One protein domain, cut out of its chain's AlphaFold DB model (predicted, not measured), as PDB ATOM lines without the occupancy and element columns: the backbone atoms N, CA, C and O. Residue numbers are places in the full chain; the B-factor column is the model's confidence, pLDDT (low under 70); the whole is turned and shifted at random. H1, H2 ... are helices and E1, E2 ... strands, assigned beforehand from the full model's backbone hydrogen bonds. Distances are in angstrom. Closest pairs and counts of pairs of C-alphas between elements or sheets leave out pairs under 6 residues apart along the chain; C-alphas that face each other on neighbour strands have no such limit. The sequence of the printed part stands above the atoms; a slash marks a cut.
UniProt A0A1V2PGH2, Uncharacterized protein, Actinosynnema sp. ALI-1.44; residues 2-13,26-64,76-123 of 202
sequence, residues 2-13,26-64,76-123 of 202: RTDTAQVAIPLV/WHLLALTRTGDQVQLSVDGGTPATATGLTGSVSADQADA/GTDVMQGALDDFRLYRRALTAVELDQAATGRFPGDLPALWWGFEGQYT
ATOM      1  N   ARG A   2     162.044 201.796 104.309       77.25
ATOM      2  CA  ARG A   2     162.757 202.964 104.841       77.25
ATOM      3  C   ARG A   2     164.202 202.968 104.345       77.25
ATOM      4  O   ARG A   2     164.776 201.912 104.099       77.25
ATOM      5  N   THR A   3     164.736 204.165 104.183       74.00
ATOM      6  CA  THR A   3     166.111 204.506 103.812       74.00
ATOM      7  C   THR A   3     166.631 205.545 104.804       74.00
ATOM      8  O   THR A   3     165.878 206.005 105.667       74.00
ATOM      9  N   ASP A   4     167.894 205.923 104.661       69.94
ATOM     10  CA  ASP A   4     168.517 207.044 105.369       69.94
ATOM     11  C   ASP A   4     167.799 208.387 105.135       69.94
ATOM     12  O   ASP A   4     167.710 209.205 106.047       69.94
ATOM     13  N   THR A   5     167.242 208.617 103.942       75.75
ATOM     14  CA  THR A   5     166.633 209.913 103.592       75.75
ATOM     15  C   THR A   5     165.108 209.915 103.528       75.75
ATOM     16  O   THR A   5     164.501 210.985 103.553       75.75
ATOM     17  N   ALA A   6     164.465 208.752 103.414       76.69
ATOM     18  CA  ALA A   6     163.027 208.657 103.171       76.69
ATOM     19  C   ALA A   6     162.389 207.376 103.729       76.69
ATOM     20  O   ALA A   6     163.025 206.329 103.874       76.69
ATOM     21  N   GLN A   7     161.080 207.429 103.974       81.38
ATOM     22  CA  GLN A   7     160.264 206.256 104.273       81.38
ATOM     23  C   GLN A   7     158.953 206.305 103.500       81.38
ATOM     24  O   GLN A   7     158.331 207.356 103.378       81.38
ATOM     25  N   VAL A   8     158.532 205.146 103.005       80.62
ATOM     26  CA  VAL A   8     157.305 204.974 102.230       80.62
ATOM     27  C   VAL A   8     156.583 203.725 102.725       80.62
ATOM     28  O   VAL A   8     157.207 202.678 102.921       80.62
ATOM     29  N   ALA A   9     155.272 203.813 102.927       82.44
ATOM     30  CA  ALA A   9     154.417 202.664 103.196       82.44
ATOM     31  C   ALA A   9     153.653 202.291 101.921       82.44
ATOM     32  O   ALA A   9     153.152 203.173 101.228       82.44
ATOM     33  N   ILE A  10     153.568 200.994 101.619       75.38
ATOM     34  CA  ILE A  10     152.750 200.474 100.520       75.38
ATOM     35  C   ILE A  10     151.600 199.700 101.162       75.38
ATOM     36  O   ILE A  10     151.840 198.607 101.678       75.38
ATOM     37  N   PRO A  11     150.379 200.254 101.199       72.31
ATOM     38  CA  PRO A  11     149.228 199.499 101.655       72.31
ATOM     39  C   PRO A  11     148.834 198.496 100.565       72.31
ATOM     40  O   PRO A  11     148.436 198.890  99.469       72.31
ATOM     41  N   LEU A  12     148.933 197.201 100.865       68.81
ATOM     42  CA  LEU A  12     148.224 196.180 100.100       68.81
ATOM     43  C   LEU A  12     146.831 196.051 100.718       68.81
ATOM     44  O   LEU A  12     146.667 195.443 101.774       68.81
ATOM     45  N   VAL A  13     145.847 196.720 100.120       61.94
ATOM     46  CA  VAL A  13     144.452 196.608 100.554       61.94
ATOM     47  C   VAL A  13     143.848 195.414  99.837       61.94
ATOM     48  O   VAL A  13     143.687 195.450  98.619       61.94
ATOM     49  N   TRP A  26     149.925 179.196 100.981       89.00
ATOM     50  CA  TRP A  26     151.215 179.759 100.610       89.00
ATOM     51  C   TRP A  26     151.038 180.811  99.523       89.00
ATOM     52  O   TRP A  26     150.378 180.558  98.517       89.00
ATOM     53  N   HIS A  27     151.694 181.949  99.719       89.00
ATOM     54  CA  HIS A  27     151.723 183.044  98.764       89.00
ATOM     55  C   HIS A  27     153.155 183.496  98.525       89.00
ATOM     56  O   HIS A  27     153.952 183.590  99.464       89.00
ATOM     57  N   LEU A  28     153.465 183.861  97.283       92.31
ATOM     58  CA  LEU A  28     154.700 184.571  96.987       92.31
ATOM     59  C   LEU A  28     154.494 186.062  97.238       92.31
ATOM     60  O   LEU A  28     153.767 186.727  96.502       92.31
ATOM     61  N   LEU A  29     155.207 186.614  98.216       92.44
ATOM     62  CA  LEU A  29     155.280 188.057  98.425       92.44
ATOM     63  C   LEU A  29     156.576 188.613  97.823       92.44
ATOM     64  O   LEU A  29     157.670 188.201  98.208       92.44
ATOM     65  N   ALA A  30     156.467 189.579  96.909       93.94
ATOM     66  CA  ALA A  30     157.624 190.181  96.250       93.94
ATOM     67  C   ALA A  30     157.653 191.700  96.421       93.94
ATOM     68  O   ALA A  30     156.724 192.402  96.027       93.94
ATOM     69  N   LEU A  31     158.758 192.206  96.979       93.50
ATOM     70  CA  LEU A  31     159.061 193.631  97.074       93.50
ATOM     71  C   LEU A  31     160.185 193.970  96.088       93.50
ATOM     72  O   LEU A  31     161.304 193.479  96.235       93.50
ATOM     73  N   THR A  32     159.919 194.833  95.111       94.50
ATOM     74  CA  THR A  32     160.932 195.311  94.161       94.50
ATOM     75  C   THR A  32     161.169 196.803  94.335       94.50
ATOM     76  O   THR A  32     160.279 197.558  94.728       94.50
ATOM     77  N   ARG A  33     162.398 197.243  94.056       92.00
ATOM     78  CA  ARG A  33     162.764 198.660  94.022       92.00
ATOM     79  C   ARG A  33     163.540 198.962  92.749       92.00
ATOM     80  O   ARG A  33     164.562 198.327  92.493       92.00
ATOM     81  N   THR A  34     163.092 199.981  92.026       91.81
ATOM     82  CA  THR A  34     163.760 200.516  90.837       91.81
ATOM     83  C   THR A  34     163.791 202.034  90.956       91.81
ATOM     84  O   THR A  34     162.749 202.681  90.928       91.81
ATOM     85  N   GLY A  35     164.983 202.609  91.127       90.12
ATOM     86  CA  GLY A  35     165.121 204.040  91.406       90.12
ATOM     87  C   GLY A  35     164.427 204.439  92.713       90.12
ATOM     88  O   GLY A  35     164.697 203.862  93.774       90.12
ATOM     89  N   ASP A  36     163.539 205.428  92.630       91.19
ATOM     90  CA  ASP A  36     162.737 205.932  93.748       91.19
ATOM     91  C   ASP A  36     161.391 205.209  93.924       91.19
ATOM     92  O   ASP A  36     160.651 205.491  94.870       91.19
ATOM     93  N   GLN A  37     161.077 204.267  93.032       92.50
ATOM     94  CA  GLN A  37     159.842 203.499  93.050       92.50
ATOM     95  C   GLN A  37     160.029 202.164  93.769       92.50
ATOM     96  O   GLN A  37     161.004 201.442  93.547       92.50
ATOM     97  N   VAL A  38     159.043 201.812  94.591       93.25
ATOM     98  CA  VAL A  38     158.922 200.513  95.253       93.25
ATOM     99  C   VAL A  38     157.575 199.896  94.908       93.25
ATOM    100  O   VAL A  38     156.551 200.582  94.881       93.25
ATOM    101  N   GLN A  39     157.578 198.595  94.650       93.12
ATOM    102  CA  GLN A  39     156.389 197.823  94.318       93.12
ATOM    103  C   GLN A  39     156.288 196.599  95.218       93.12
ATOM    104  O   GLN A  39     157.301 195.969  95.512       93.12
ATOM    105  N   LEU A  40     155.070 196.278  95.649       91.94
ATOM    106  CA  LEU A  40     154.750 195.079  96.418       91.94
ATOM    107  C   LEU A  40     153.659 194.295  95.686       91.94
ATOM    108  O   LEU A  40     152.588 194.846  95.431       91.94
ATOM    109  N   SER A  41     153.921 193.032  95.366       90.19
ATOM    110  CA  SER A  41     152.967 192.118  94.721       90.19
ATOM    111  C   SER A  41     152.806 190.825  95.512       90.19
ATOM    112  O   SER A  41     153.737 190.385  96.190       90.19
ATOM    113  N   VAL A  42     151.638 190.203  95.354       90.81
ATOM    114  CA  VAL A  42     151.306 188.858  95.840       90.81
ATOM    115  C   VAL A  42     151.060 187.968  94.623       90.81
ATOM    116  O   VAL A  42     150.380 188.397  93.692       90.81
ATOM    117  N   ASP A  43     151.650 186.774  94.611       90.62
ATOM    118  CA  ASP A  43     151.485 185.730  93.584       90.62
ATOM    119  C   ASP A  43     151.708 186.216  92.145       90.62
ATOM    120  O   ASP A  43     150.993 185.841  91.221       90.62
ATOM    121  N   GLY A  44     152.679 187.115  91.951       87.81
ATOM    122  CA  GLY A  44     152.974 187.706  90.638       87.81
ATOM    123  C   GLY A  44     151.884 188.644  90.093       87.81
ATOM    124  O   GLY A  44     152.024 189.168  88.989       87.81
ATOM    125  N   GLY A  45     150.820 188.896  90.861       87.06
ATOM    126  CA  GLY A  45     149.723 189.781  90.488       87.06
ATOM    127  C   GLY A  45     150.116 191.261  90.421       87.06
ATOM    128  O   GLY A  45     151.242 191.662  90.720       87.06
ATOM    129  N   THR A  46     149.151 192.104  90.041       87.81
ATOM    130  CA  THR A  46     149.352 193.555  89.916       87.81
ATOM    131  C   THR A  46     149.890 194.154  91.221       87.81
ATOM    132  O   THR A  46     149.228 194.045  92.255       87.81
ATOM    133  N   PRO A  47     151.056 194.823  91.200       89.88
ATOM    134  CA  PRO A  47     151.642 195.361  92.413       89.88
ATOM    135  C   PRO A  47     150.938 196.635  92.879       89.88
ATOM    136  O   PRO A  47     150.597 197.513  92.080       89.88
ATOM    137  N   ALA A  48     150.867 196.819  94.195       90.12
ATOM    138  CA  ALA A  48     150.730 198.155  94.756       90.12
ATOM    139  C   ALA A  48     152.064 198.897  94.610       90.12
ATOM    140  O   ALA A  48     153.138 198.324  94.805       90.12
ATOM    141  N   THR A  49     152.000 200.178  94.258       91.56
ATOM    142  CA  THR A  49     153.179 200.991  93.940       91.56
ATOM    143  C   THR A  49     153.236 202.215  94.839       91.56
ATOM    144  O   THR A  49     152.216 202.855  95.087       91.56
ATOM    145  N   ALA A  50     154.439 202.574  95.278       92.12
ATOM    146  CA  ALA A  50     154.706 203.878  95.861       92.12
ATOM    147  C   ALA A  50     156.043 204.440  95.358       92.12
ATOM    148  O   ALA A  50     156.956 203.691  95.012       92.12
ATOM    149  N   THR A  51     156.146 205.764  95.297       92.44
ATOM    150  CA  THR A  51     157.294 206.500  94.741       92.44
ATOM    151  C   THR A  51     157.916 207.422  95.789       92.44
ATOM    152  O   THR A  51     157.421 207.519  96.915       92.44
ATOM    153  N   GLY A  52     159.019 208.094  95.444       86.81
ATOM    154  CA  GLY A  52     159.687 209.042  96.338       86.81
ATOM    155  C   GLY A  52     160.564 208.400  97.416       86.81
ATOM    156  O   GLY A  52     160.999 209.091  98.337       86.81
ATOM    157  N   LEU A  53     160.866 207.099  97.318       86.44
ATOM    158  CA  LEU A  53     161.848 206.462  98.190       86.44
ATOM    159  C   LEU A  53     163.264 206.722  97.656       86.44
ATOM    160  O   LEU A  53     163.829 205.925  96.908       86.44
ATOM    161  N   THR A  54     163.852 207.844  98.047       84.81
ATOM    162  CA  THR A  54     165.243 208.205  97.735       84.81
ATOM    163  C   THR A  54     166.214 207.615  98.762       84.81
ATOM    164  O   THR A  54     165.774 207.082  99.771       84.81
ATOM    165  N   GLY A  55     167.524 207.650  98.507       79.75
ATOM    166  CA  GLY A  55     168.533 207.251  99.500       79.75
ATOM    167  C   GLY A  55     168.825 205.752  99.597       79.75
ATOM    168  O   GLY A  55     168.219 204.906  98.924       79.75
ATOM    169  N   SER A  56     169.811 205.422 100.424       74.06
ATOM    170  CA  SER A  56     170.313 204.067 100.615       74.06
ATOM    171  C   SER A  56     169.581 203.345 101.745       74.06
ATOM    172  O   SER A  56     169.307 203.887 102.813       74.06
ATOM    173  N   VAL A  57     169.313 202.058 101.532       71.75
ATOM    174  CA  VAL A  57     168.802 201.153 102.578       71.75
ATOM    175  C   VAL A  57     169.876 200.742 103.589       71.75
ATOM    176  O   VAL A  57     169.567 200.047 104.550       71.75
ATOM    177  N   SER A  58     171.134 201.135 103.365       64.31
ATOM    178  CA  SER A  58     172.297 200.708 104.150       64.31
ATOM    179  C   SER A  58     173.121 201.859 104.739       64.31
ATOM    180  O   SER A  58     174.185 201.592 105.294       64.31
ATOM    181  N   ALA A  59     172.711 203.122 104.552       54.31
ATOM    182  CA  ALA A  59     173.544 204.289 104.877       54.31
ATOM    183  C   ALA A  59     173.344 204.870 106.284       54.31
ATOM    184  O   ALA A  59     174.190 205.651 106.715       54.31
ATOM    185  N   ASP A  60     172.336 204.432 107.048       49.97
ATOM    186  CA  ASP A  60     172.295 204.670 108.500       49.97
ATOM    187  C   ASP A  60     173.338 203.761 109.188       49.97
ATOM    188  O   ASP A  60     173.037 202.728 109.783       49.97
ATOM    189  N   GLN A  61     174.612 204.117 109.011       50.84
ATOM    190  CA  GLN A  61     175.788 203.412 109.534       50.84
ATOM    191  C   GLN A  61     176.235 203.931 110.909       50.84
ATOM    192  O   GLN A  61     177.218 203.430 111.451       50.84
ATOM    193  N   ALA A  62     175.535 204.919 111.481       49.62
ATOM    194  CA  ALA A  62     175.856 205.452 112.806       49.62
ATOM    195  C   ALA A  62     175.614 204.416 113.922       49.62
ATOM    196  O   ALA A  62     176.400 204.335 114.861       49.62
ATOM    197  N   ASP A  63     174.600 203.561 113.754       47.16
ATOM    198  CA  ASP A  63     174.242 202.492 114.687       47.16
ATOM    199  C   ASP A  63     174.303 201.136 113.973       47.16
ATOM    200  O   ASP A  63     173.265 200.579 113.631       47.16
ATOM    201  N   ALA A  64     175.522 200.646 113.712       45.31
ATOM    202  CA  ALA A  64     175.885 199.270 113.332       45.31
ATOM    203  C   ALA A  64     174.829 198.469 112.534       45.31
ATOM    204  O   ALA A  64     173.823 198.039 113.090       45.31
ATOM    205  N   GLY A  76     161.631 194.525 117.187       71.19
ATOM    206  CA  GLY A  76     161.034 193.306 117.735       71.19
ATOM    207  C   GLY A  76     159.515 193.340 117.875       71.19
ATOM    208  O   GLY A  76     158.947 192.364 118.358       71.19
ATOM    209  N   THR A  77     158.855 194.414 117.443       77.12
ATOM    210  CA  THR A  77     157.389 194.506 117.419       77.12
ATOM    211  C   THR A  77     156.802 193.910 116.135       77.12
ATOM    212  O   THR A  77     157.538 193.543 115.214       77.12
ATOM    213  N   ASP A  78     155.472 193.784 116.083       74.50
ATOM    214  CA  ASP A  78     154.709 193.246 114.946       74.50
ATOM    215  C   ASP A  78     155.282 191.932 114.408       74.50
ATOM    216  O   ASP A  78     155.673 191.803 113.245       74.50
ATOM    217  N   VAL A  79     155.378 190.957 115.311       77.44
ATOM    218  CA  VAL A  79     155.838 189.607 114.989       77.44
ATOM    219  C   VAL A  79     154.829 188.942 114.057       77.44
ATOM    220  O   VAL A  79     153.625 188.935 114.316       77.44
ATOM    221  N   MET A  80     155.339 188.378 112.968       79.00
ATOM    222  CA  MET A  80     154.559 187.645 111.988       79.00
ATOM    223  C   MET A  80     153.954 186.397 112.629       79.00
ATOM    224  O   MET A  80     154.645 185.628 113.297       79.00
ATOM    225  N   GLN A  81     152.666 186.184 112.382       79.25
ATOM    226  CA  GLN A  81     151.964 184.958 112.744       79.25
ATOM    227  C   GLN A  81     151.738 184.156 111.462       79.25
ATOM    228  O   GLN A  81     150.875 184.501 110.662       79.25
ATOM    229  N   GLY A  82     152.567 183.139 111.237       80.12
ATOM    230  CA  GLY A  82     152.547 182.322 110.024       80.12
ATOM    231  C   GLY A  82     153.878 181.607 109.802       80.12
ATOM    232  O   GLY A  82     154.736 181.596 110.687       80.12
ATOM    233  N   ALA A  83     154.056 181.045 108.610       84.31
ATOM    234  CA  ALA A  83     155.299 180.413 108.181       84.31
ATOM    235  C   ALA A  83     155.974 181.233 107.073       84.31
ATOM    236  O   ALA A  83     155.306 181.912 106.296       84.31
ATOM    237  N   LEU A  84     157.307 181.193 107.036       86.00
ATOM    238  CA  LEU A  84     158.113 181.703 105.931       86.00
ATOM    239  C   LEU A  84     158.824 180.531 105.282       86.00
ATOM    240  O   LEU A  84     159.246 179.610 105.979       86.00
ATOM    241  N   ASP A  85     158.990 180.631 103.976       88.56
ATOM    242  CA  ASP A  85     159.771 179.694 103.195       88.56
ATOM    243  C   ASP A  85     160.440 180.426 102.023       88.56
ATOM    244  O   ASP A  85     160.038 181.537 101.664       88.56
ATOM    245  N   ASP A  86     161.495 179.823 101.486       90.12
ATOM    246  CA  ASP A  86     162.213 180.217 100.276       90.12
ATOM    247  C   ASP A  86     162.510 181.731 100.144       90.12
ATOM    248  O   ASP A  86     162.231 182.382  99.131       90.12
ATOM    249  N   PHE A  87     163.106 182.330 101.184       91.19
ATOM    250  CA  PHE A  87     163.466 183.748 101.157       91.19
ATOM    251  C   PHE A  87     164.637 183.996 100.206       91.19
ATOM    252  O   PHE A  87     165.727 183.443 100.376       91.19
ATOM    253  N   ARG A  88     164.450 184.913  99.250       94.06
ATOM    254  CA  ARG A  88     165.469 185.293  98.263       94.06
ATOM    255  C   ARG A  88     165.629 186.805  98.164       94.06
ATOM    256  O   ARG A  88     164.654 187.551  98.147       94.06
ATOM    257  N   LEU A  89     166.875 187.251  98.016       92.25
ATOM    258  CA  LEU A  89     167.231 188.644  97.744       92.25
ATOM    259  C   LEU A  89     168.060 188.731  96.466       92.25
ATOM    260  O   LEU A  89     169.129 188.132  96.379       92.25
ATOM    261  N   TYR A  90     167.627 189.550  95.511       93.75
ATOM    262  CA  TYR A  90     168.359 189.818  94.273       93.75
ATOM    263  C   TYR A  90     168.948 191.232  94.290       93.75
ATOM    264  O   TYR A  90     168.371 192.161  94.851       93.75
ATOM    265  N   ARG A  91     170.101 191.419  93.634       91.94
ATOM    266  CA  ARG A  91     170.743 192.741  93.445       91.94
ATOM    267  C   ARG A  91     170.128 193.551  92.295       91.94
ATOM    268  O   ARG A  91     170.704 194.540  91.856       91.94
ATOM    269  N   ARG A  92     168.970 193.116  91.802       93.81
ATOM    270  CA  ARG A  92     168.191 193.737  90.732       93.81
ATOM    271  C   ARG A  92     166.707 193.568  91.032       93.81
ATOM    272  O   ARG A  92     166.323 192.632  91.733       93.81
ATOM    273  N   ALA A  93     165.883 194.436  90.460       93.94
ATOM    274  CA  ALA A  93     164.452 194.191  90.410       93.94
ATOM    275  C   ALA A  93     164.166 193.007  89.471       93.94
ATOM    276  O   ALA A  93     164.705 192.947  88.361       93.94
ATOM    277  N   LEU A  94     163.334 192.073  89.929       95.44
ATOM    278  CA  LEU A  94     162.778 191.037  89.064       95.44
ATOM    279  C   LEU A  94     161.675 191.638  88.187       95.44
ATOM    280  O   LEU A  94     160.965 192.558  88.596       95.44
ATOM    281  N   THR A  95     161.557 191.126  86.968       94.62
ATOM    282  CA  THR A  95     160.522 191.522  86.010       94.62
ATOM    283  C   THR A  95     159.174 190.889  86.354       94.62
ATOM    284  O   THR A  95     159.109 189.890  87.063       94.62
ATOM    285  N   ALA A  96     158.084 191.427  85.795       92.56
ATOM    286  CA  ALA A  96     156.746 190.861  85.989       92.56
ATOM    287  C   ALA A  96     156.662 189.381  85.569       92.56
ATOM    288  O   ALA A  96     156.066 188.577  86.273       92.56
ATOM    289  N   VAL A  97     157.318 189.006  84.465       94.62
ATOM    290  CA  VAL A  97     157.355 187.614  83.982       94.62
ATOM    291  C   VAL A  97     158.107 186.703  84.951       94.62
ATOM    292  O   VAL A  97     157.680 185.583  85.206       94.62
ATOM    293  N   GLU A  98     159.222 187.173  85.509       96.38
ATOM    294  CA  GLU A  98     159.977 186.408  86.506       96.38
ATOM    295  C   GLU A  98     159.189 186.221  87.805       96.38
ATOM    296  O   GLU A  98     159.289 185.167  88.425       96.38
ATOM    297  N   LEU A  99     158.400 187.219  88.213       95.19
ATOM    298  CA  LEU A  99     157.553 187.134  89.403       95.19
ATOM    299  C   LEU A  99     156.359 186.191  89.209       95.19
ATOM    300  O   LEU A  99     156.055 185.423  90.117       95.19
ATOM    301  N   ASP A 100     155.732 186.203  88.033       93.06
ATOM    302  CA  ASP A 100     154.670 185.255  87.662       93.06
ATOM    303  C   ASP A 100     155.186 183.805  87.672       93.06
ATOM    304  O   ASP A 100     154.593 182.913  88.276       93.06
ATOM    305  N   GLN A 101     156.373 183.573  87.105       94.75
ATOM    306  CA  GLN A 101     157.020 182.260  87.158       94.75
ATOM    307  C   GLN A 101     157.392 181.858  88.591       94.75
ATOM    308  O   GLN A 101     157.139 180.719  88.996       94.75
ATOM    309  N   ALA A 102     157.940 182.786  89.378       94.94
ATOM    310  CA  ALA A 102     158.315 182.531  90.763       94.94
ATOM    311  C   ALA A 102     157.105 182.157  91.632       94.94
ATOM    312  O   ALA A 102     157.242 181.302  92.503       94.94
ATOM    313  N   ALA A 103     155.918 182.716  91.366       91.50
ATOM    314  CA  ALA A 103     154.683 182.368  92.078       91.50
ATOM    315  C   ALA A 103     154.274 180.895  91.885       91.50
ATOM    316  O   ALA A 103     153.527 180.340  92.684       91.50
ATOM    317  N   THR A 104     154.815 180.236  90.857       92.19
ATOM    318  CA  THR A 104     154.643 178.796  90.598       92.19
ATOM    319  C   THR A 104     155.857 177.953  91.016       92.19
ATOM    320  O   THR A 104     155.957 176.782  90.654       92.19
ATOM    321  N   GLY A 105     156.804 178.540  91.759       89.88
ATOM    322  CA  GLY A 105     158.028 177.884  92.229       89.88
ATOM    323  C   GLY A 105     159.196 177.910  91.236       89.88
ATOM    324  O   GLY A 105     160.223 177.273  91.472       89.88
ATOM    325  N   ARG A 106     159.082 178.639  90.117       93.88
ATOM    326  CA  ARG A 106     160.149 178.747  89.112       93.88
ATOM    327  C   ARG A 106     160.850 180.097  89.193       93.88
ATOM    328  O   ARG A 106     160.436 181.070  88.571       93.88
ATOM    329  N   PHE A 107     161.951 180.138  89.931       93.06
ATOM    330  CA  PHE A 107     162.750 181.350  90.096       93.06
ATOM    331  C   PHE A 107     163.687 181.623  88.905       93.06
ATOM    332  O   PHE A 107     163.992 180.704  88.135       93.06
ATOM    333  N   PRO A 108     164.162 182.875  88.756       92.31
ATOM    334  CA  PRO A 108     165.185 183.233  87.781       92.31
ATOM    335  C   PRO A 108     166.423 182.333  87.839       92.31
ATOM    336  O   PRO A 108     166.784 181.805  88.890       92.31
ATOM    337  N   GLY A 109     167.078 182.166  86.689       88.50
ATOM    338  CA  GLY A 109     168.270 181.322  86.572       88.50
ATOM    339  C   GLY A 109     169.544 181.946  87.151       88.50
ATOM    340  O   GLY A 109     170.526 181.233  87.347       88.50
ATOM    341  N   ASP A 110     169.560 183.257  87.408       88.88
ATOM    342  CA  ASP A 110     170.654 183.900  88.127       88.88
ATOM    343  C   ASP A 110     170.559 183.632  89.630       88.88
ATOM    344  O   ASP A 110     169.481 183.567  90.219       88.88
ATOM    345  N   LEU A 111     171.719 183.483  90.267       87.12
ATOM    346  CA  LEU A 111     171.774 183.216  91.697       87.12
ATOM    347  C   LEU A 111     171.351 184.462  92.494       87.12
ATOM    348  O   LEU A 111     171.857 185.561  92.230       87.12
ATOM    349  N   PRO A 112     170.478 184.315  93.505       90.19
ATOM    350  CA  PRO A 112     170.188 185.400  94.428       90.19
ATOM    351  C   PRO A 112     171.442 185.766  95.236       90.19
ATOM    352  O   PRO A 112     172.313 184.943  95.506       90.19
ATOM    353  N   ALA A 113     171.519 187.020  95.672       87.38
ATOM    354  CA  ALA A 113     172.582 187.501  96.549       87.38
ATOM    355  C   ALA A 113     172.471 186.967  97.985       87.38
ATOM    356  O   ALA A 113     173.463 186.967  98.712       87.38
ATOM    357  N   LEU A 114     171.273 186.547  98.392       86.12
ATOM    358  CA  LEU A 114     171.016 185.794  99.614       86.12
ATOM    359  C   LEU A 114     169.842 184.851  99.360       86.12
ATOM    360  O   LEU A 114     168.831 185.274  98.797       86.12
ATOM    361  N   TRP A 115     169.976 183.605  99.800       89.06
ATOM    362  CA  TRP A 115     168.917 182.609  99.762       89.06
ATOM    363  C   TRP A 115     168.863 181.855 101.084       89.06
ATOM    364  O   TRP A 115     169.861 181.280 101.520       89.06
ATOM    365  N   TRP A 116     167.693 181.865 101.711       84.88
ATOM    366  CA  TRP A 116     167.354 180.983 102.816       84.88
ATOM    367  C   TRP A 116     166.184 180.121 102.385       84.88
ATOM    368  O   TRP A 116     165.047 180.577 102.367       84.88
ATOM    369  N   GLY A 117     166.490 178.880 102.016       84.44
ATOM    370  CA  GLY A 117     165.488 177.938 101.539       84.44
ATOM    371  C   GLY A 117     164.603 177.359 102.635       84.44
ATOM    372  O   GLY A 117     163.638 176.731 102.281       84.44
ATOM    373  N   PHE A 118     164.937 177.498 103.925       78.56
ATOM    374  CA  PHE A 118     164.217 176.907 105.077       78.56
ATOM    375  C   PHE A 118     163.957 175.378 105.040       78.56
ATOM    376  O   PHE A 118     163.571 174.813 106.058       78.56
ATOM    377  N   GLU A 119     164.309 174.691 103.950       72.25
ATOM    378  CA  GLU A 119     164.194 173.239 103.746       72.25
ATOM    379  C   GLU A 119     165.166 172.397 104.583       72.25
ATOM    380  O   GLU A 119     165.040 171.178 104.695       72.25
ATOM    381  N   GLY A 120     166.186 173.032 105.159       53.56
ATOM    382  CA  GLY A 120     167.145 172.348 106.009       53.56
ATOM    383  C   GLY A 120     166.850 172.602 107.474       53.56
ATOM    384  O   GLY A 120     166.885 173.744 107.935       53.56
ATOM    385  N   GLN A 121     166.755 171.521 108.249       49.00
ATOM    386  CA  GLN A 121     167.325 171.513 109.596       49.00
ATOM    387  C   GLN A 121     168.843 171.743 109.477       49.00
ATOM    388  O   GLN A 121     169.637 170.829 109.680       49.00
ATOM    389  N   TYR A 122     169.280 172.930 109.054       44.94
ATOM    390  CA  TYR A 122     170.697 173.241 108.949       44.94
ATOM    391  C   TYR A 122     171.230 173.504 110.354       44.94
ATOM    392  O   TYR A 122     171.424 174.648 110.762       44.94
ATOM    393  N   THR A 123     171.504 172.438 111.102       46.84
ATOM    394  CA  THR A 123     172.553 172.501 112.112       46.84
ATOM    395  C   THR A 123     173.859 172.608 111.330       46.84
ATOM    396  O   THR A 123     174.426 171.602 110.909       46.84
TER     397      THR A 123
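This is residues 2 to 13, 26 to 64 and 76 to 123 of the 202 residues of an uncharacterized protein of Actinosynnema sp. ALI-1.44 (UniProt A0A1V2PGH2). Little regular structure: a small three-strand sheet, E1 E2 E3, is grazed by short helix H1, with two-strand ribbon E4 E5 near its E1 edge. Residues 76 to 81 stick out. The printed part has 99 residues, one named helix and five named strands, in order E1 E2 E3 E4 H1 E5; both sheets are antiparallel, the class mixed. It is only just compact, close to loose: radius of gyration of the C-alphas 14.9 A, spans 36 by 36 by 29 A.

E1, residues 29 to 34, begins at C-alpha 29 (155.280, 188.057, 98.425) and measures 16.9 A; E2, 37 to 42, 17.2 A; E3, 48 to 50, 7.1 A; E4, 87 to 89, 7.1 A; H1, 96 to 103, 10.7 A. E5, 114 to 116, 6.8 A, ends at C-alpha 116 (167.354, 180.983, 102.816).

E1 E2 E3 form a meander, each strand the antiparallel neighbour of the one before; N 32 and O 39, and N 40 and O 48, are within hydrogen-bond range at 2.9 A. H1 only grazes this sheet; the closest C-alphas of E1 and H1, Ala 30 and Leu 99, are 7.5 A apart. Every O i to N i+4 pair of H1 is within range. E1 and E4 are near each other. E4 and E5 are antiparallel, N 87 to O 116 2.9 A.

The farthest C-alphas, Gly 52 and Thr 123, are 41.8 A apart. Residues 14 to 25 and 65 to 75 are not printed; C-alpha gaps are 18.2 A and 16.6 A. Of the links printed whole, none is long. Residues 4, 12 to 13, 58 to 64 and 120 to 123 have pLDDT under 70.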